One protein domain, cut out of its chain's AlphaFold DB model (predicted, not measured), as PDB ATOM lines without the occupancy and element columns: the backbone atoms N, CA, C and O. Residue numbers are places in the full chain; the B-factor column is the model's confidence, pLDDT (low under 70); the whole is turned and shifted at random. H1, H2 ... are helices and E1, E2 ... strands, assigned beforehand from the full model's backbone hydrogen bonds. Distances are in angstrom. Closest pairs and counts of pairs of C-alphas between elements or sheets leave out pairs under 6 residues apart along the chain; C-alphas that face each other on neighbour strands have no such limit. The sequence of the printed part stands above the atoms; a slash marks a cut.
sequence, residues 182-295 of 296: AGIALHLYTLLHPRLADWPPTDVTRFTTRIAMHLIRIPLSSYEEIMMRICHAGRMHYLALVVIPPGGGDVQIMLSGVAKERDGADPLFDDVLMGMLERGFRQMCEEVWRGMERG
ATOM      1  N   ALA A 182      35.352  47.394 156.619       93.75
ATOM      2  CA  ALA A 182      34.672  48.461 155.884       93.75
ATOM      3  C   ALA A 182      34.407  48.078 154.416       93.75
ATOM      4  O   ALA A 182      33.296  48.275 153.928       93.75
ATOM      5  N   GLY A 183      35.386  47.467 153.737       94.19
ATOM      6  CA  GLY A 183      35.224  46.943 152.378       94.19
ATOM      7  C   GLY A 183      34.163  45.844 152.290       94.19
ATOM      8  O   GLY A 183      33.308  45.896 151.408       94.19
ATOM      9  N   ILE A 184      34.139  44.908 153.249       93.06
ATOM     10  CA  ILE A 184      33.102  43.868 153.337       93.06
ATOM     11  C   ILE A 184      31.721  44.507 153.542       93.06
ATOM     12  O   ILE A 184      30.778  44.165 152.830       93.06
ATOM     13  N   ALA A 185      31.587  45.446 154.484       93.25
ATOM     14  CA  ALA A 185      30.313  46.108 154.769       93.25
ATOM     15  C   ALA A 185      29.784  46.890 153.554       93.25
ATOM     16  O   ALA A 185      28.589  46.833 153.260       93.25
ATOM     17  N   LEU A 186      30.672  47.570 152.819       94.88
ATOM     18  CA  LEU A 186      30.338  48.274 151.582       94.88
ATOM     19  C   LEU A 186      29.937  47.301 150.463       94.88
ATOM     20  O   LEU A 186      28.929  47.525 149.797       94.88
ATOM     21  N   HIS A 187      30.676  46.204 150.280       93.62
ATOM     22  CA  HIS A 187      30.356  45.180 149.283       93.62
ATOM     23  C   HIS A 187      28.989  44.531 149.554       93.62
ATOM     24  O   HIS A 187      28.131  44.470 148.679       93.62
ATOM     25  N   LEU A 188      28.727  44.125 150.799       91.38
ATOM     26  CA  LEU A 188      27.413  43.612 151.193       91.38
ATOM     27  C   LEU A 188      26.303  44.653 150.989       91.38
ATOM     28  O   LEU A 188      25.209  44.300 150.552       91.38
ATOM     29  N   TYR A 189      26.573  45.934 151.261       92.31
ATOM     30  CA  TYR A 189      25.603  47.006 151.044       92.31
ATOM     31  C   TYR A 189      25.226  47.148 149.565       92.31
ATOM     32  O   TYR A 189      24.037  47.237 149.256       92.31
ATOM     33  N   THR A 190      26.189  47.095 148.638       93.00
ATOM     34  CA  THR A 190      25.884  47.165 147.196       93.00
ATOM     35  C   THR A 190      25.120  45.934 146.693       93.00
ATOM     36  O   THR A 190      24.277  46.074 145.805       93.00
ATOM     37  N   LEU A 191      25.327  44.754 147.291       89.25
ATOM     38  CA  LEU A 191      24.546  43.541 146.999       89.25
ATOM     39  C   LEU A 191      23.111  43.571 147.560       89.25
ATOM     40  O   LEU A 191      22.219  42.930 146.989       89.25
ATOM     41  N   LEU A 192      22.895  44.258 148.687       86.50
ATOM     42  CA  LEU A 192      21.629  44.269 149.428       86.50
ATOM     43  C   LEU A 192      20.716  45.440 149.082       86.50
ATOM     44  O   LEU A 192      19.529  45.222 148.850       86.50
ATOM     45  N   HIS A 193      21.243  46.664 149.047       88.88
ATOM     46  CA  HIS A 193      20.447  47.889 148.925       88.88
ATOM     47  C   HIS A 193      19.469  47.873 147.728       88.88
ATOM     48  O   HIS A 193      18.298  48.188 147.931       88.88
ATOM     49  N   PRO A 194      19.843  47.414 146.511       88.62
ATOM     50  CA  PRO A 194      18.899  47.336 145.386       88.62
ATOM     51  C   PRO A 194      17.794  46.277 145.548       88.62
ATOM     52  O   PRO A 194      16.800  46.317 144.829       88.62
ATOM     53  N   ARG A 195      17.980  45.297 146.442       81.69
ATOM     54  CA  ARG A 195      17.064  44.164 146.675       81.69
ATOM     55  C   ARG A 195      16.205  44.339 147.932       81.69
ATOM     56  O   ARG A 195      15.219  43.629 148.106       81.69
ATOM     57  N   LEU A 196      16.572  45.287 148.792       81.19
ATOM     58  CA  LEU A 196      15.849  45.691 149.997       81.19
ATOM     59  C   LEU A 196      15.361  47.141 149.857       81.19
ATOM     60  O   LEU A 196      15.546  47.950 150.757       81.19
ATOM     61  N   ALA A 197      14.742  47.477 148.721       81.56
ATOM     62  CA  ALA A 197      14.271  48.839 148.439       81.56
ATOM     63  C   ALA A 197      13.256  49.369 149.478       81.56
ATOM     64  O   ALA A 197      13.185  50.572 149.708       81.56
ATOM     65  N   ASP A 198      12.512  48.472 150.138       79.56
ATOM     66  CA  ASP A 198      11.553  48.793 151.207       79.56
ATOM     67  C   ASP A 198      12.200  48.938 152.603       79.56
ATOM     68  O   ASP A 198      11.495  49.041 153.614       79.56
ATOM     69  N   TRP A 199      13.532  48.858 152.702       80.31
ATOM     70  CA  TRP A 199      14.271  48.995 153.959       80.31
ATOM     71  C   TRP A 199      14.927  50.378 154.050       80.31
ATOM     72  O   TRP A 199      15.522  50.838 153.074       80.31
ATOM     73  N   PRO A 200      14.894  51.039 155.223       86.12
ATOM     74  CA  PRO A 200      15.655  52.262 155.435       86.12
ATOM     75  C   PRO A 200      17.155  52.038 155.163       86.12
ATOM     76  O   PRO A 200      17.728  51.070 155.674       86.12
ATOM     77  N   PRO A 201      17.841  52.931 154.420       88.25
ATOM     78  CA  PRO A 201      19.274  52.790 154.140       88.25
ATOM     79  C   PRO A 201      20.147  52.671 155.400       88.25
ATOM     80  O   PRO A 201      21.183  52.003 155.382       88.25
ATOM     81  N   THR A 202      19.711  53.264 156.518       87.81
ATOM     82  CA  THR A 202      20.335  53.134 157.846       87.81
ATOM     83  C   THR A 202      20.380  51.695 158.345       87.81
ATOM     84  O   THR A 202      21.369  51.282 158.952       87.81
ATOM     85  N   ASP A 203      19.336  50.924 158.064       83.38
ATOM     86  CA  ASP A 203      19.133  49.591 158.624       83.38
ATOM     87  C   ASP A 203      19.910  48.572 157.789       83.38
ATOM     88  O   ASP A 203      20.643  47.750 158.342       83.38
ATOM     89  N   VAL A 204      19.896  48.738 156.458       85.50
ATOM     90  CA  VAL A 204      20.806  48.034 155.536       85.50
ATOM     91  C   VAL A 204      22.270  48.294 155.919       85.50
ATOM     92  O   VAL A 204      23.050  47.350 156.014       85.50
ATOM     93  N   THR A 205      22.644  49.546 156.217       90.00
ATOM     94  CA  THR A 205      24.012  49.905 156.647       90.00
ATOM     95  C   THR A 205      24.391  49.263 157.986       90.00
ATOM     96  O   THR A 205      25.493  48.726 158.135       90.00
ATOM     97  N   ARG A 206      23.489  49.282 158.978       86.56
ATOM     98  CA  ARG A 206      23.714  48.638 160.283       86.56
ATOM     99  C   ARG A 206      23.889  47.127 160.119       86.56
ATOM    100  O   ARG A 206      24.804  46.553 160.707       86.56
ATOM    101  N   PHE A 207      23.053  46.498 159.298       83.38
ATOM    102  CA  PHE A 207      23.097  45.065 159.025       83.38
ATOM    103  C   PHE A 207      24.396  44.626 158.342       83.38
ATOM    104  O   PHE A 207      25.062  43.708 158.826       83.38
ATOM    105  N   THR A 208      24.798  45.305 157.264       88.50
ATOM    106  CA  THR A 208      26.030  44.966 156.532       88.50
ATOM    107  C   THR A 208      27.261  45.150 157.411       88.50
ATOM    108  O   THR A 208      28.165  44.315 157.386       88.50
ATOM    109  N   THR A 209      27.256  46.184 158.258       90.00
ATOM    110  CA  THR A 209      28.294  46.420 159.267       90.00
ATOM    111  C   THR A 209      28.346  45.291 160.300       90.00
ATOM    112  O   THR A 209      29.441  44.807 160.591       90.00
ATOM    113  N   ARG A 210      27.195  44.823 160.821       85.06
ATOM    114  CA  ARG A 210      27.155  43.678 161.755       85.06
ATOM    115  C   ARG A 210      27.721  42.419 161.102       85.06
ATOM    116  O   ARG A 210      28.634  41.829 161.666       85.06
ATOM    117  N   ILE A 211      27.263  42.045 159.904       84.50
ATOM    118  CA  ILE A 211      27.779  40.860 159.192       84.50
ATOM    119  C   ILE A 211      29.291  40.972 158.952       84.50
ATOM    120  O   ILE A 211      30.019  40.005 159.181       84.50
ATOM    121  N   ALA A 212      29.781  42.145 158.543       90.12
ATOM    122  CA  ALA A 212      31.201  42.356 158.285       90.12
ATOM    123  C   ALA A 212      32.091  42.083 159.514       90.12
ATOM    124  O   ALA A 212      33.194  41.568 159.345       90.12
ATOM    125  N   MET A 213      31.614  42.348 160.742       87.62
ATOM    126  CA  MET A 213      32.341  42.006 161.981       87.62
ATOM    127  C   MET A 213      32.535  40.495 162.186       87.62
ATOM    128  O   MET A 213      33.485  40.092 162.860       87.62
ATOM    129  N   HIS A 214      31.653  39.661 161.629       82.62
ATOM    130  CA  HIS A 214      31.790  38.204 161.674       82.62
ATOM    131  C   HIS A 214      32.600  37.692 160.479       82.62
ATOM    132  O   HIS A 214      33.513  36.891 160.669       82.62
ATOM    133  N   LEU A 215      32.339  38.203 159.268       85.31
ATOM    134  CA  LEU A 215      33.057  37.797 158.054       85.31
ATOM    135  C   LEU A 215      34.553  38.128 158.087       85.31
ATOM    136  O   LEU A 215      35.342  37.333 157.597       85.31
ATOM    137  N   ILE A 216      34.969  39.235 158.714       89.62
ATOM    138  CA  ILE A 216      36.397  39.591 158.824       89.62
ATOM    139  C   ILE A 216      37.215  38.596 159.678       89.62
ATOM    140  O   ILE A 216      38.441  38.640 159.671       89.62
ATOM    141  N   ARG A 217      36.553  37.689 160.414       85.31
ATOM    142  CA  ARG A 217      37.201  36.589 161.154       85.31
ATOM    143  C   ARG A 217      37.439  35.344 160.287       85.31
ATOM    144  O   ARG A 217      38.104  34.416 160.740       85.31
ATOM    145  N   ILE A 218      36.883  35.304 159.076       83.25
ATOM    146  CA  ILE A 218      37.063  34.220 158.108       83.25
ATOM    147  C   ILE A 218      38.228  34.594 157.179       83.25
ATOM    148  O   ILE A 218      38.293  35.741 156.735       83.25
ATOM    149  N   PRO A 219      39.154  33.666 156.869       83.62
ATOM    150  CA  PRO A 219      40.213  33.912 155.897       83.62
ATOM    151  C   PRO A 219      39.619  33.986 154.483       83.62
ATOM    152  O   PRO A 219      39.420  32.963 153.829       83.62
ATOM    153  N   LEU A 220      39.320  35.210 154.048       86.31
ATOM    154  CA  LEU A 220      38.858  35.549 152.704       86.31
ATOM    155  C   LEU A 220      40.033  36.056 151.858       86.31
ATOM    156  O   LEU A 220      40.841  36.849 152.348       86.31
ATOM    157  N   SER A 221      40.098  35.659 150.589       88.50
ATOM    158  CA  SER A 221      41.107  36.138 149.623       88.50
ATOM    159  C   SER A 221      40.574  37.229 148.698       88.50
ATOM    160  O   SER A 221      41.354  37.973 148.111       88.50
ATOM    161  N   SER A 222      39.252  37.310 148.532       90.75
ATOM    162  CA  SER A 222      38.578  38.267 147.651       90.75
ATOM    163  C   SER A 222      37.176  38.579 148.169       90.75
ATOM    164  O   SER A 222      36.540  37.748 148.815       90.75
ATOM    165  N   TYR A 223      36.649  39.760 147.841       88.69
ATOM    166  CA  TYR A 223      35.241  40.082 148.085       88.69
ATOM    167  C   TYR A 223      34.293  39.190 147.262       88.69
ATOM    168  O   TYR A 223      33.174  38.941 147.694       88.69
ATOM    169  N   GLU A 224      34.748  38.652 146.124       87.94
ATOM    170  CA  GLU A 224      33.966  37.746 145.261       87.94
ATOM    171  C   GLU A 224      33.652  36.388 145.917       87.94
ATOM    172  O   GLU A 224      32.709  35.709 145.515       87.94
ATOM    173  N   GLU A 225      34.399  36.011 146.960       85.56
ATOM    174  CA  GLU A 225      34.124  34.831 147.791       85.56
ATOM    175  C   GLU A 225      32.852  35.005 148.647       85.56
ATOM    176  O   GLU A 225      32.322  34.026 149.177       85.56
ATOM    177  N   ILE A 226      32.337  36.236 148.771       87.12
ATOM    178  CA  ILE A 226      31.138  36.585 149.535       87.12
ATOM    179  C   ILE A 226      29.939  36.695 148.585       87.12
ATOM    180  O   ILE A 226      29.725  37.705 147.915       87.12
ATOM    181  N   MET A 227      29.087  35.676 148.569       81.44
ATOM    182  CA  MET A 227      27.833  35.695 147.822       81.44
ATOM    183  C   MET A 227      26.648  35.935 148.754       81.44
ATOM    184  O   MET A 227      26.512  35.310 149.801       81.44
ATOM    185  N   MET A 228      25.720  36.801 148.349       81.44
ATOM    186  CA  MET A 228      24.495  37.041 149.109       81.44
ATOM    187  C   MET A 228      23.267  36.997 148.204       81.44
ATOM    188  O   MET A 228      23.202  37.658 147.159       81.44
ATOM    189  N   ARG A 229      22.283  36.198 148.619       71.06
ATOM    190  CA  ARG A 229      20.985  36.031 147.965       71.06
ATOM    191  C   ARG A 229      19.878  36.452 148.920       71.06
ATOM    192  O   ARG A 229      19.917  36.142 150.105       71.06
ATOM    193  N   ILE A 230      18.885  37.134 148.365       71.62
ATOM    194  CA  ILE A 230      17.623  37.421 149.036       71.62
ATOM    195  C   ILE A 230      16.531  36.756 148.211       71.62
ATOM    196  O   ILE A 230      16.510  36.905 146.987       71.62
ATOM    197  N   CYS A 231      15.656  36.025 148.882       63.41
ATOM    198  CA  CYS A 231      14.426  35.484 148.328       63.41
ATOM    199  C   CYS A 231      13.241  36.160 149.026       63.41
ATOM    200  O   CYS A 231      13.371  36.662 150.140       63.41
ATOM    201  N   HIS A 232      12.080  36.184 148.381       64.62
ATOM    202  CA  HIS A 232      10.872  36.790 148.935       64.62
ATOM    203  C   HIS A 232       9.731  35.781 148.789       64.62
ATOM    204  O   HIS A 232       9.503  35.292 147.682       64.62
ATOM    205  N   ALA A 233       9.016  35.471 149.872       63.81
ATOM    206  CA  ALA A 233       7.790  34.675 149.813       63.81
ATOM    207  C   ALA A 233       6.667  35.398 150.567       63.81
ATOM    208  O   ALA A 233       6.713  35.583 151.785       63.81
ATOM    209  N   GLY A 234       5.658  35.859 149.826       72.75
ATOM    210  CA  GLY A 234       4.580  36.681 150.373       72.75
ATOM    211  C   GLY A 234       5.105  37.997 150.956       72.75
ATOM    212  O   GLY A 234       5.445  38.911 150.213       72.75
ATOM    213  N   ARG A 235       5.140  38.096 152.290       64.75
ATOM    214  CA  ARG A 235       5.670  39.260 153.034       64.75
ATOM    215  C   ARG A 235       7.002  38.983 153.734       64.75
ATOM    216  O   ARG A 235       7.563  39.894 154.332       64.75
ATOM    217  N   MET A 236       7.485  37.746 153.664       61.03
ATOM    218  CA  MET A 236       8.721  37.317 154.299       61.03
ATOM    219  C   MET A 236       9.879  37.547 153.331       61.03
ATOM    220  O   MET A 236       9.868  37.055 152.198       61.03
ATOM    221  N   HIS A 237      10.895  38.273 153.784       63.59
ATOM    222  CA  HIS A 237      12.210  38.255 153.150       63.59
ATOM    223  C   HIS A 237      12.972  37.042 153.691       63.59
ATOM    224  O   HIS A 237      12.879  36.766 154.879       63.59
ATOM    225  N   TYR A 238      13.748  36.353 152.864       67.00
ATOM    226  CA  TYR A 238      14.671  35.302 153.288       67.00
ATOM    227  C   TYR A 238      16.064  35.666 152.828       67.00
ATOM    228  O   TYR A 238      16.247  36.010 151.661       67.00
ATOM    229  N   LEU A 239      17.047  35.574 153.717       71.56
ATOM    230  CA  LEU A 239      18.421  35.923 153.384       71.56
ATOM    231  C   LEU A 239      19.340  34.711 153.490       71.56
ATOM    232  O   LEU A 239      19.419  34.074 154.536       71.56
ATOM    233  N   ALA A 240      20.056  34.446 152.399       72.19
ATOM    234  CA  ALA A 240      21.120  33.463 152.318       72.19
ATOM    235  C   ALA A 240      22.463  34.179 152.118       72.19
ATOM    236  O   ALA A 240      22.740  34.711 151.038       72.19
ATOM    237  N   LEU A 241      23.292  34.194 153.163       79.44
ATOM    238  CA  LEU A 241      24.707  34.562 153.059       79.44
ATOM    239  C   LEU A 241      25.507  33.295 152.791       79.44
ATOM    240  O   LEU A 241      25.353  32.306 153.503       79.44
ATOM    241  N   VAL A 242      26.360  33.337 151.780       77.00
ATOM    242  CA  VAL A 242      27.174  32.220 151.321       77.00
ATOM    243  C   VAL A 242      28.618  32.686 151.205       77.00
ATOM    244  O   VAL A 242      28.895  33.669 150.526       77.00
ATOM    245  N   VAL A 243      29.537  31.963 151.838       79.31
ATOM    246  CA  VAL A 243      30.978  32.166 151.663       79.31
ATOM    247  C   VAL A 243      31.567  30.956 150.949       79.31
ATOM    248  O   VAL A 243      31.369  29.814 151.376       79.31
ATOM    249  N   ILE A 244      32.275  31.213 149.852       78.44
ATOM    250  CA  ILE A 244      32.991  30.206 149.065       78.44
ATOM    251  C   ILE A 244      34.479  30.347 149.394       78.44
ATOM    252  O   ILE A 244      35.096  31.306 148.938       78.44
ATOM    253  N   PRO A 245      35.076  29.441 150.188       71.62
ATOM    254  CA  PRO A 245      36.478  29.571 150.567       71.62
ATOM    255  C   PRO A 245      37.415  29.408 149.356       71.62
ATOM    256  O   PRO A 245      37.090  28.669 148.413       71.62
ATOM    257  N   PRO A 246      38.611  30.025 149.392       67.50
ATOM    258  CA  PRO A 246      39.601  29.889 148.330       67.50
ATOM    259  C   PRO A 246      39.952  28.424 148.069       67.50
ATOM    260  O   PRO A 246      40.143  27.631 148.991       67.50
ATOM    261  N   GLY A 247      40.046  28.064 146.789       74.06
ATOM    262  CA  GLY A 247      40.306  26.689 146.355       74.06
ATOM    263  C   GLY A 247      39.060  25.812 146.180       74.06
ATOM    264  O   GLY A 247      39.209  24.629 145.888       74.06
ATOM    265  N   GLY A 248      37.845  26.364 146.308       64.12
ATOM    266  CA  GLY A 248      36.606  25.645 145.980       64.12
ATOM    267  C   GLY A 248      36.193  24.600 147.020       64.12
ATOM    268  O   GLY A 248      35.649  23.556 146.662       64.12
ATOM    269  N   GLY A 249      36.480  24.864 148.298       65.81
ATOM    270  CA  GLY A 249      36.002  24.042 149.413       65.81
ATOM    271  C   GLY A 249      34.487  24.155 149.644       65.81
ATOM    272  O   GLY A 249      33.801  24.928 148.976       65.81
ATOM    273  N   ASP A 250      33.976  23.393 150.619       60.53
ATOM    274  CA  ASP A 250      32.550  23.363 150.976       60.53
ATOM    275  C   ASP A 250      31.957  24.774 151.125       60.53
ATOM    276  O   ASP A 250      32.394  25.568 151.964       60.53
ATOM    277  N   VAL A 251      30.905  25.042 150.351       58.00
ATOM    278  CA  VAL A 251      30.107  26.271 150.404       58.00
ATOM    279  C   VAL A 251      29.535  26.451 151.813       58.00
ATOM    280  O   VAL A 251      28.726  25.640 152.270       58.00
ATOM    281  N   GLN A 252      29.918  27.524 152.507       62.31
ATOM    282  CA  GLN A 252      29.394  27.816 153.841       62.31
ATOM    283  C   GLN A 252      28.180  28.735 153.740       62.31
ATOM    284  O   GLN A 252      28.315  29.939 153.532       62.31
ATOM    285  N   ILE A 253      26.985  28.169 153.922       57.56
ATOM    286  CA  ILE A 253      25.776  28.960 154.164       57.56
ATOM    287  C   ILE A 253      25.852  29.475 155.609       57.56
ATOM    288  O   ILE A 253      25.840  28.694 156.562       57.56
ATOM    289  N   MET A 254      25.991  30.789 155.758       57.66
ATOM    290  CA  MET A 254      26.218  31.480 157.033       57.66
ATOM    291  C   MET A 254      24.977  32.161 157.604       57.66
ATOM    292  O   MET A 254      24.999  32.573 158.757       57.66
ATOM    293  N   LEU A 255      23.927  32.324 156.801       61.03
ATOM    294  CA  LEU A 255      22.619  32.825 157.217       61.03
ATOM    295  C   LEU A 255      21.553  32.109 156.389       61.03
ATOM    296  O   LEU A 255      21.747  31.904 155.193       61.03
ATOM    297  N   SER A 256      20.443  31.749 157.026       56.00
ATOM    298  CA  SER A 256      19.205  31.299 156.389       56.00
ATOM    299  C   SER A 256      18.065  31.536 157.376       56.00
ATOM    300  O   SER A 256      18.137  31.066 158.509       56.00
ATOM    301  N   GLY A 257      17.052  32.310 156.989       56.88
ATOM    302  CA  GLY A 257      15.943  32.655 157.879       56.88
ATOM    303  C   GLY A 257      15.110  33.829 157.378       56.88
ATOM    304  O   GLY A 257      15.479  34.492 156.404       56.88
ATOM    305  N   VAL A 258      13.986  34.067 158.057       56.47
ATOM    306  CA  VAL A 258      13.082  35.194 157.800       56.47
ATOM    307  C   VAL A 258      13.757  36.490 158.252       56.47
ATOM    308  O   VAL A 258      14.118  36.633 159.412       56.47
ATOM    309  N   ALA A 259      13.918  37.438 157.333       54.19
ATOM    310  CA  ALA A 259      14.547  38.735 157.562       54.19
ATOM    311  C   ALA A 259      13.538  39.868 157.857       54.19
ATOM    312  O   ALA A 259      13.959  40.992 158.103       54.19
ATOM    313  N   LYS A 260      12.222  39.600 157.835       57.16
ATOM    314  CA  LYS A 260      11.175  40.528 158.308       57.16
ATOM    315  C   LYS A 260       9.853  39.791 158.525       57.16
ATOM    316  O   LYS A 260       9.364  39.176 157.576       57.16
ATOM    317  N   GLU A 261       9.258  39.899 159.711       52.97
ATOM    318  CA  GLU A 261       7.848  39.546 159.923       52.97
ATOM    319  C   GLU A 261       6.928  40.771 159.746       52.97
ATOM    320  O   GLU A 261       7.356  41.926 159.662       52.97
ATOM    321  N   ARG A 262       5.624  40.511 159.581       42.38
ATOM    322  CA  ARG A 262       4.615  41.516 159.189       42.38
ATOM    323  C   ARG A 262       4.309  42.541 160.292       42.38
ATOM    324  O   ARG A 262       3.725  43.584 159.999       42.38
ATOM    325  N   ASP A 263       4.659  42.223 161.526       49.47
ATOM    326  CA  ASP A 263       4.523  43.044 162.730       49.47
ATOM    327  C   ASP A 263       5.610  44.129 162.859       49.47
ATOM    328  O   ASP A 263       5.460  45.051 163.659       49.47
ATOM    329  N   GLY A 264       6.669  44.058 162.046       48.78
ATOM    330  CA  GLY A 264       7.811  44.964 162.136       48.78
ATOM    331  C   GLY A 264       8.845  44.544 163.182       48.78
ATOM    332  O   GLY A 264       9.749  45.332 163.461       48.78
ATOM    333  N   ALA A 265       8.746  43.325 163.730       45.19
ATOM    334  CA  ALA A 265       9.840  42.728 164.477       45.19
ATOM    335  C   ALA A 265      11.052  42.583 163.547       45.19
ATOM    336  O   ALA A 265      10.973  42.000 162.460       45.19
ATOM    337  N   ASP A 266      12.161  43.181 163.968       52.06
ATOM    338  CA  ASP A 266      13.382  43.284 163.188       52.06
ATOM    339  C   ASP A 266      14.360  42.163 163.589       52.06
ATOM    340  O   ASP A 266      15.005  42.267 164.638       52.06
ATOM    341  N   PRO A 267      14.524  41.092 162.784       49.78
ATOM    342  CA  PRO A 267      15.469  40.022 163.092       49.78
ATOM    343  C   PRO A 267      16.936  40.475 163.004       49.78
ATOM    344  O   PRO A 267      17.829  39.719 163.382       49.78
ATOM    345  N   LEU A 268      17.222  41.720 162.592       48.50
ATOM    346  CA  LEU A 268      18.536  42.342 162.785       48.50
ATOM    347  C   LEU A 268      18.878  42.597 164.262       48.50
ATOM    348  O   LEU A 268      20.051  42.830 164.571       48.50
ATOM    349  N   PHE A 269      17.884  42.585 165.154       52.94
ATOM    350  CA  PHE A 269      18.041  42.616 166.612       52.94
ATOM    351  C   PHE A 269      17.864  41.244 167.266       52.94
ATOM    352  O   PHE A 269      17.978  41.143 168.485       52.94
ATOM    353  N   ASP A 270      17.622  40.191 166.486       58.28
ATOM    354  CA  ASP A 270      17.526  38.850 167.036       58.28
ATOM    355  C   ASP A 270      18.923  38.315 167.386       58.28
ATOM    356  O   ASP A 270      19.693  37.845 166.538       58.28
ATOM    357  N   ASP A 271      19.254  38.387 168.675       60.06
ATOM    358  CA  ASP A 271      20.464  37.793 169.239       60.06
ATOM    359  C   ASP A 271      20.501  36.264 169.042       60.06
ATOM    360  O   ASP A 271      21.582  35.670 169.091       60.06
ATOM    361  N   VAL A 272      19.370  35.605 168.739       56.91
ATOM    362  CA  VAL A 272      19.358  34.204 168.295       56.91
ATOM    363  C   VAL A 272      19.979  34.081 166.905       56.91
ATOM    364  O   VAL A 272      20.893  33.270 166.744       56.91
ATOM    365  N   LEU A 273      19.579  34.907 165.929       57.75
ATOM    366  CA  LEU A 273      20.133  34.905 164.567       57.75
ATOM    367  C   LEU A 273      21.630  35.270 164.554       57.75
ATOM    368  O   LEU A 273      22.438  34.613 163.890       57.75
ATOM    369  N   MET A 274      22.025  36.270 165.346       61.62
ATOM    370  CA  MET A 274      23.437  36.638 165.521       61.62
ATOM    371  C   MET A 274      24.220  35.545 166.267       61.62
ATOM    372  O   MET A 274      25.318  35.171 165.854       61.62
ATOM    373  N   GLY A 275      23.632  34.944 167.301       59.97
ATOM    374  CA  GLY A 275      24.206  33.797 168.000       59.97
ATOM    375  C   GLY A 275      24.255  32.521 167.149       59.97
ATOM    376  O   GLY A 275      25.026  31.615 167.456       59.97
ATOM    377  N   MET A 276      23.452  32.407 166.089       56.69
ATOM    378  CA  MET A 276      23.544  31.336 165.086       56.69
ATOM    379  C   MET A 276      24.719  31.577 164.131       56.69
ATOM    380  O   MET A 276      25.456  30.636 163.830       56.69
ATOM    381  N   LEU A 277      24.961  32.836 163.743       55.12
ATOM    382  CA  LEU A 277      26.168  33.256 163.016       55.12
ATOM    383  C   LEU A 277      27.438  32.903 163.804       55.12
ATOM    384  O   LEU A 277      28.367  32.322 163.248       55.12
ATOM    385  N   GLU A 278      27.461  33.202 165.106       58.31
ATOM    386  CA  GLU A 278      28.611  32.923 165.978       58.31
ATOM    387  C   GLU A 278      28.826  31.432 166.274       58.31
ATOM    388  O   GLU A 278      29.971  30.992 166.376       58.31
ATOM    389  N   ARG A 279      27.752  30.639 166.392       54.50
ATOM    390  CA  ARG A 279      27.842  29.186 166.643       54.50
ATOM    391  C   ARG A 279      28.144  28.356 165.390       54.50
ATOM    392  O   ARG A 279      28.470  27.179 165.522       54.50
ATOM    393  N   GLY A 280      28.075  28.959 164.203       51.09
ATOM    394  CA  GLY A 280      28.309  28.298 162.922       51.09
ATOM    395  C   GLY A 280      27.072  27.545 162.424       51.09
ATOM    396  O   GLY A 280      26.620  26.566 163.010       51.09
ATOM    397  N   PHE A 281      26.543  27.971 161.279       56.94
ATOM    398  CA  PHE A 281      25.245  27.518 160.765       56.94
ATOM    399  C   PHE A 281      25.198  26.088 160.194       56.94
ATOM    400  O   PHE A 281      24.107  25.644 159.845       56.94
ATOM    401  N   ARG A 282      26.325  25.359 160.077       53.38
ATOM    402  CA  ARG A 282      26.433  24.118 159.267       53.38
ATOM    403  C   ARG A 282      25.297  23.119 159.531       53.38
ATOM    404  O   ARG A 282      24.614  22.725 158.595       53.38
ATOM    405  N   GLN A 283      25.041  22.773 160.795       54.00
ATOM    406  CA  GLN A 283      24.006  21.793 161.152       54.00
ATOM    407  C   GLN A 283      22.577  22.295 160.864       54.00
ATOM    408  O   GLN A 283      21.737  21.532 160.398       54.00
ATOM    409  N   MET A 284      22.313  23.584 161.087       50.22
ATOM    410  CA  MET A 284      20.976  24.171 160.939       50.22
ATOM    411  C   MET A 284      20.636  24.480 159.475       50.22
ATOM    412  O   MET A 284      19.512  24.256 159.038       50.22
ATOM    413  N   CYS A 285      21.617  24.931 158.684       50.81
ATOM    414  CA  CYS A 285      21.451  25.082 157.239       50.81
ATOM    415  C   CYS A 285      21.266  23.733 156.541       50.81
ATOM    416  O   CYS A 285      20.476  23.671 155.608       50.81
ATOM    417  N   GLU A 286      21.916  22.652 156.991       52.47
ATOM    418  CA  GLU A 286      21.623  21.306 156.479       52.47
ATOM    419  C   GLU A 286      20.170  20.884 156.760       52.47
ATOM    420  O   GLU A 286      19.523  20.309 155.884       52.47
ATOM    421  N   GLU A 287      19.629  21.184 157.944       54.19
ATOM    422  CA  GLU A 287      18.233  20.877 158.283       54.19
ATOM    423  C   GLU A 287      17.232  21.718 157.479       54.19
ATOM    424  O   GLU A 287      16.301  21.151 156.896       54.19
ATOM    425  N   VAL A 288      17.446  23.035 157.378       47.91
ATOM    426  CA  VAL A 288      16.584  23.955 156.611       47.91
ATOM    427  C   VAL A 288      16.673  23.685 155.106       47.91
ATOM    428  O   VAL A 288      15.640  23.621 154.443       47.91
ATOM    429  N   TRP A 289      17.869  23.441 154.558       47.16
ATOM    430  CA  TRP A 289      18.045  23.065 153.149       47.16
ATOM    431  C   TRP A 289      17.327  21.754 152.826       47.16
ATOM    432  O   TRP A 289      16.534  21.705 151.887       47.16
ATOM    433  N   ARG A 290      17.501  20.718 153.660       51.94
ATOM    434  CA  ARG A 290      16.736  19.468 153.525       51.94
ATOM    435  C   ARG A 290      15.236  19.674 153.736       51.94
ATOM    436  O   ARG A 290      14.460  18.835 153.295       51.94
ATOM    437  N   GLY A 291      14.806  20.705 154.463       50.84
ATOM    438  CA  GLY A 291      13.400  21.109 154.566       50.84
ATOM    439  C   GLY A 291      12.875  21.636 153.231       50.84
ATOM    440  O   GLY A 291      11.910  21.094 152.700       50.84
ATOM    441  N   MET A 292      13.585  22.599 152.638       41.91
ATOM    442  CA  MET A 292      13.248  23.183 151.333       41.91
ATOM    443  C   MET A 292      13.279  22.146 150.195       41.91
ATOM    444  O   MET A 292      12.362  22.114 149.379       41.91
ATOM    445  N   GLU A 293      14.265  21.240 150.164       43.62
ATOM    446  CA  GLU A 293      14.302  20.111 149.210       43.62
ATOM    447  C   GLU A 293      13.114  19.147 149.366       43.62
ATOM    448  O   GLU A 293      12.744  18.463 148.412       43.62
ATOM    449  N   ARG A 294      12.503  19.083 150.557       50.16
ATOM    450  CA  ARG A 294      11.315  18.260 150.836       50.16
ATOM    451  C   ARG A 294       9.990  18.965 150.522       50.16
ATOM    452  O   ARG A 294       8.948  18.333 150.677       50.16
ATOM    453  N   GLY A 295      10.017  20.211 150.042       33.44
ATOM    454  CA  GLY A 295       8.828  20.915 149.548       33.44
ATOM    455  C   GLY A 295       7.796  21.251 150.630       33.44
ATOM    456  O   GLY A 295       6.601  21.082 150.390       33.44
TER     457      GLY A 295
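Overview. This is residues 182 to 295 of the 296 residues of an uncharacterized protein of Dothidotthia symphoricarpi CBS 119687 (UniProt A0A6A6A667). A small antiparallel sheet makes the middle of the model: the long hairpin of E1 and E2, with two short strands, E3 and E4, end to end along the other side of E2. Two helices, H1 and H2, cross steeply and lie on one side of this sheet, H1 over E1; H3 lies beyond the edge made by E3 and E4, and H4 lies on the side away from H1 and H2, where residues 290 to 295 stick out. The printed part has 114 residues, with four named helices and four named strands in the order H1, H2, E1, E2, E3, E4, H3, H4. The class is mixed, helices and strands, and the sheet is branched, with E2 as the strand that has three neighbours. The whole is compact, with a radius of gyration of the C-alphas of 13.9 A and spans of 41 by 36 by 24 A.

Along the chain. The printed part begins with H1, residues 182 to 192, 15.1 A from first to last C-alpha; C-alpha 182 is at (34.672, 48.461, 155.884). H2, residues 201 to 215, is the longest helix, at 20.7 A. E1, residues 226 to 233, starts with C-alpha 226 at (31.138, 36.585, 149.535) and is 23.4 A long. E2, residues 236 to 243, is 23.0 A long. E3, residues 252 to 255, and E4, residues 258 to 260, are short. H3, residues 271 to 279, is 11.6 A long. H4, residues 282 to 293, is 16.3 A long and ends with C-alpha 293 at (14.302, 20.111, 149.210).

Arrangement. H1 and H2 touch, the closest C-alphas being those of Ala 185 and Thr 208, 4.8 A apart; they run opposite ways at a steep tilt of 55 degrees. H1 is on the sheet at a height over the sheet of 10.0 A and lies over E1, with C-alphas 191 and 228 the closest, 6.8 A apart. H1 runs along the strands, but only just, at 28 degrees to E1 on the local plane. H2 only grazes the sheet, with its residues 211 to 215. E1 and E2 form a hairpin, antiparallel at 162 degrees, with N 227 and O 242 2.8 A apart and N 240 and O 229 2.9 A apart, within hydrogen-bond range. E1 lies on one side of E2, and E3 and E4 on the other side. E2 and E3 are also a hairpin, antiparallel at 149 degrees, with N 254 and O 241 2.8 A apart; E1, E2 and E3 make a meander, each strand the antiparallel neighbour of the one before. E3 runs on into E4 across a break of 2 residues, at 35 degrees. E4 is antiparallel to E2 at 125 degrees, beside residues 236 to 238, with N 259 and O 237 2.7 A apart. The sheet is strongly twisted, but only just, its C-alphas lying up to 4.4 A off its best plane. H3 only grazes the sheet, with C-alphas 254 and 277 the closest of E3 and H3, 6.2 A apart. H2 and H3 are close but not clearly touching, with C-alphas 214 and 278 the closest, 7.5 A apart. H4 only grazes the sheet too, with C-alphas 253 and 285 the closest of E3 and H4, 6.6 A apart. H3 and H4 are apart, as are H2 and H4. In H1, H3 and H4 every O i to N i+4 pair is within hydrogen-bond range, and in H2 10 of 11 are.

Size, cuts and confidence. The two C-alphas farthest apart are those of Gly 247 and Asp 263, 42.6 A. The printed part has no cut, and no link is long. Residues 290 to 295, of which 290 to 293 belong to H4, stand free. The mean pLDDT of the printed part is 70.3; 56 residues are under 70, among them residues 248 to 295.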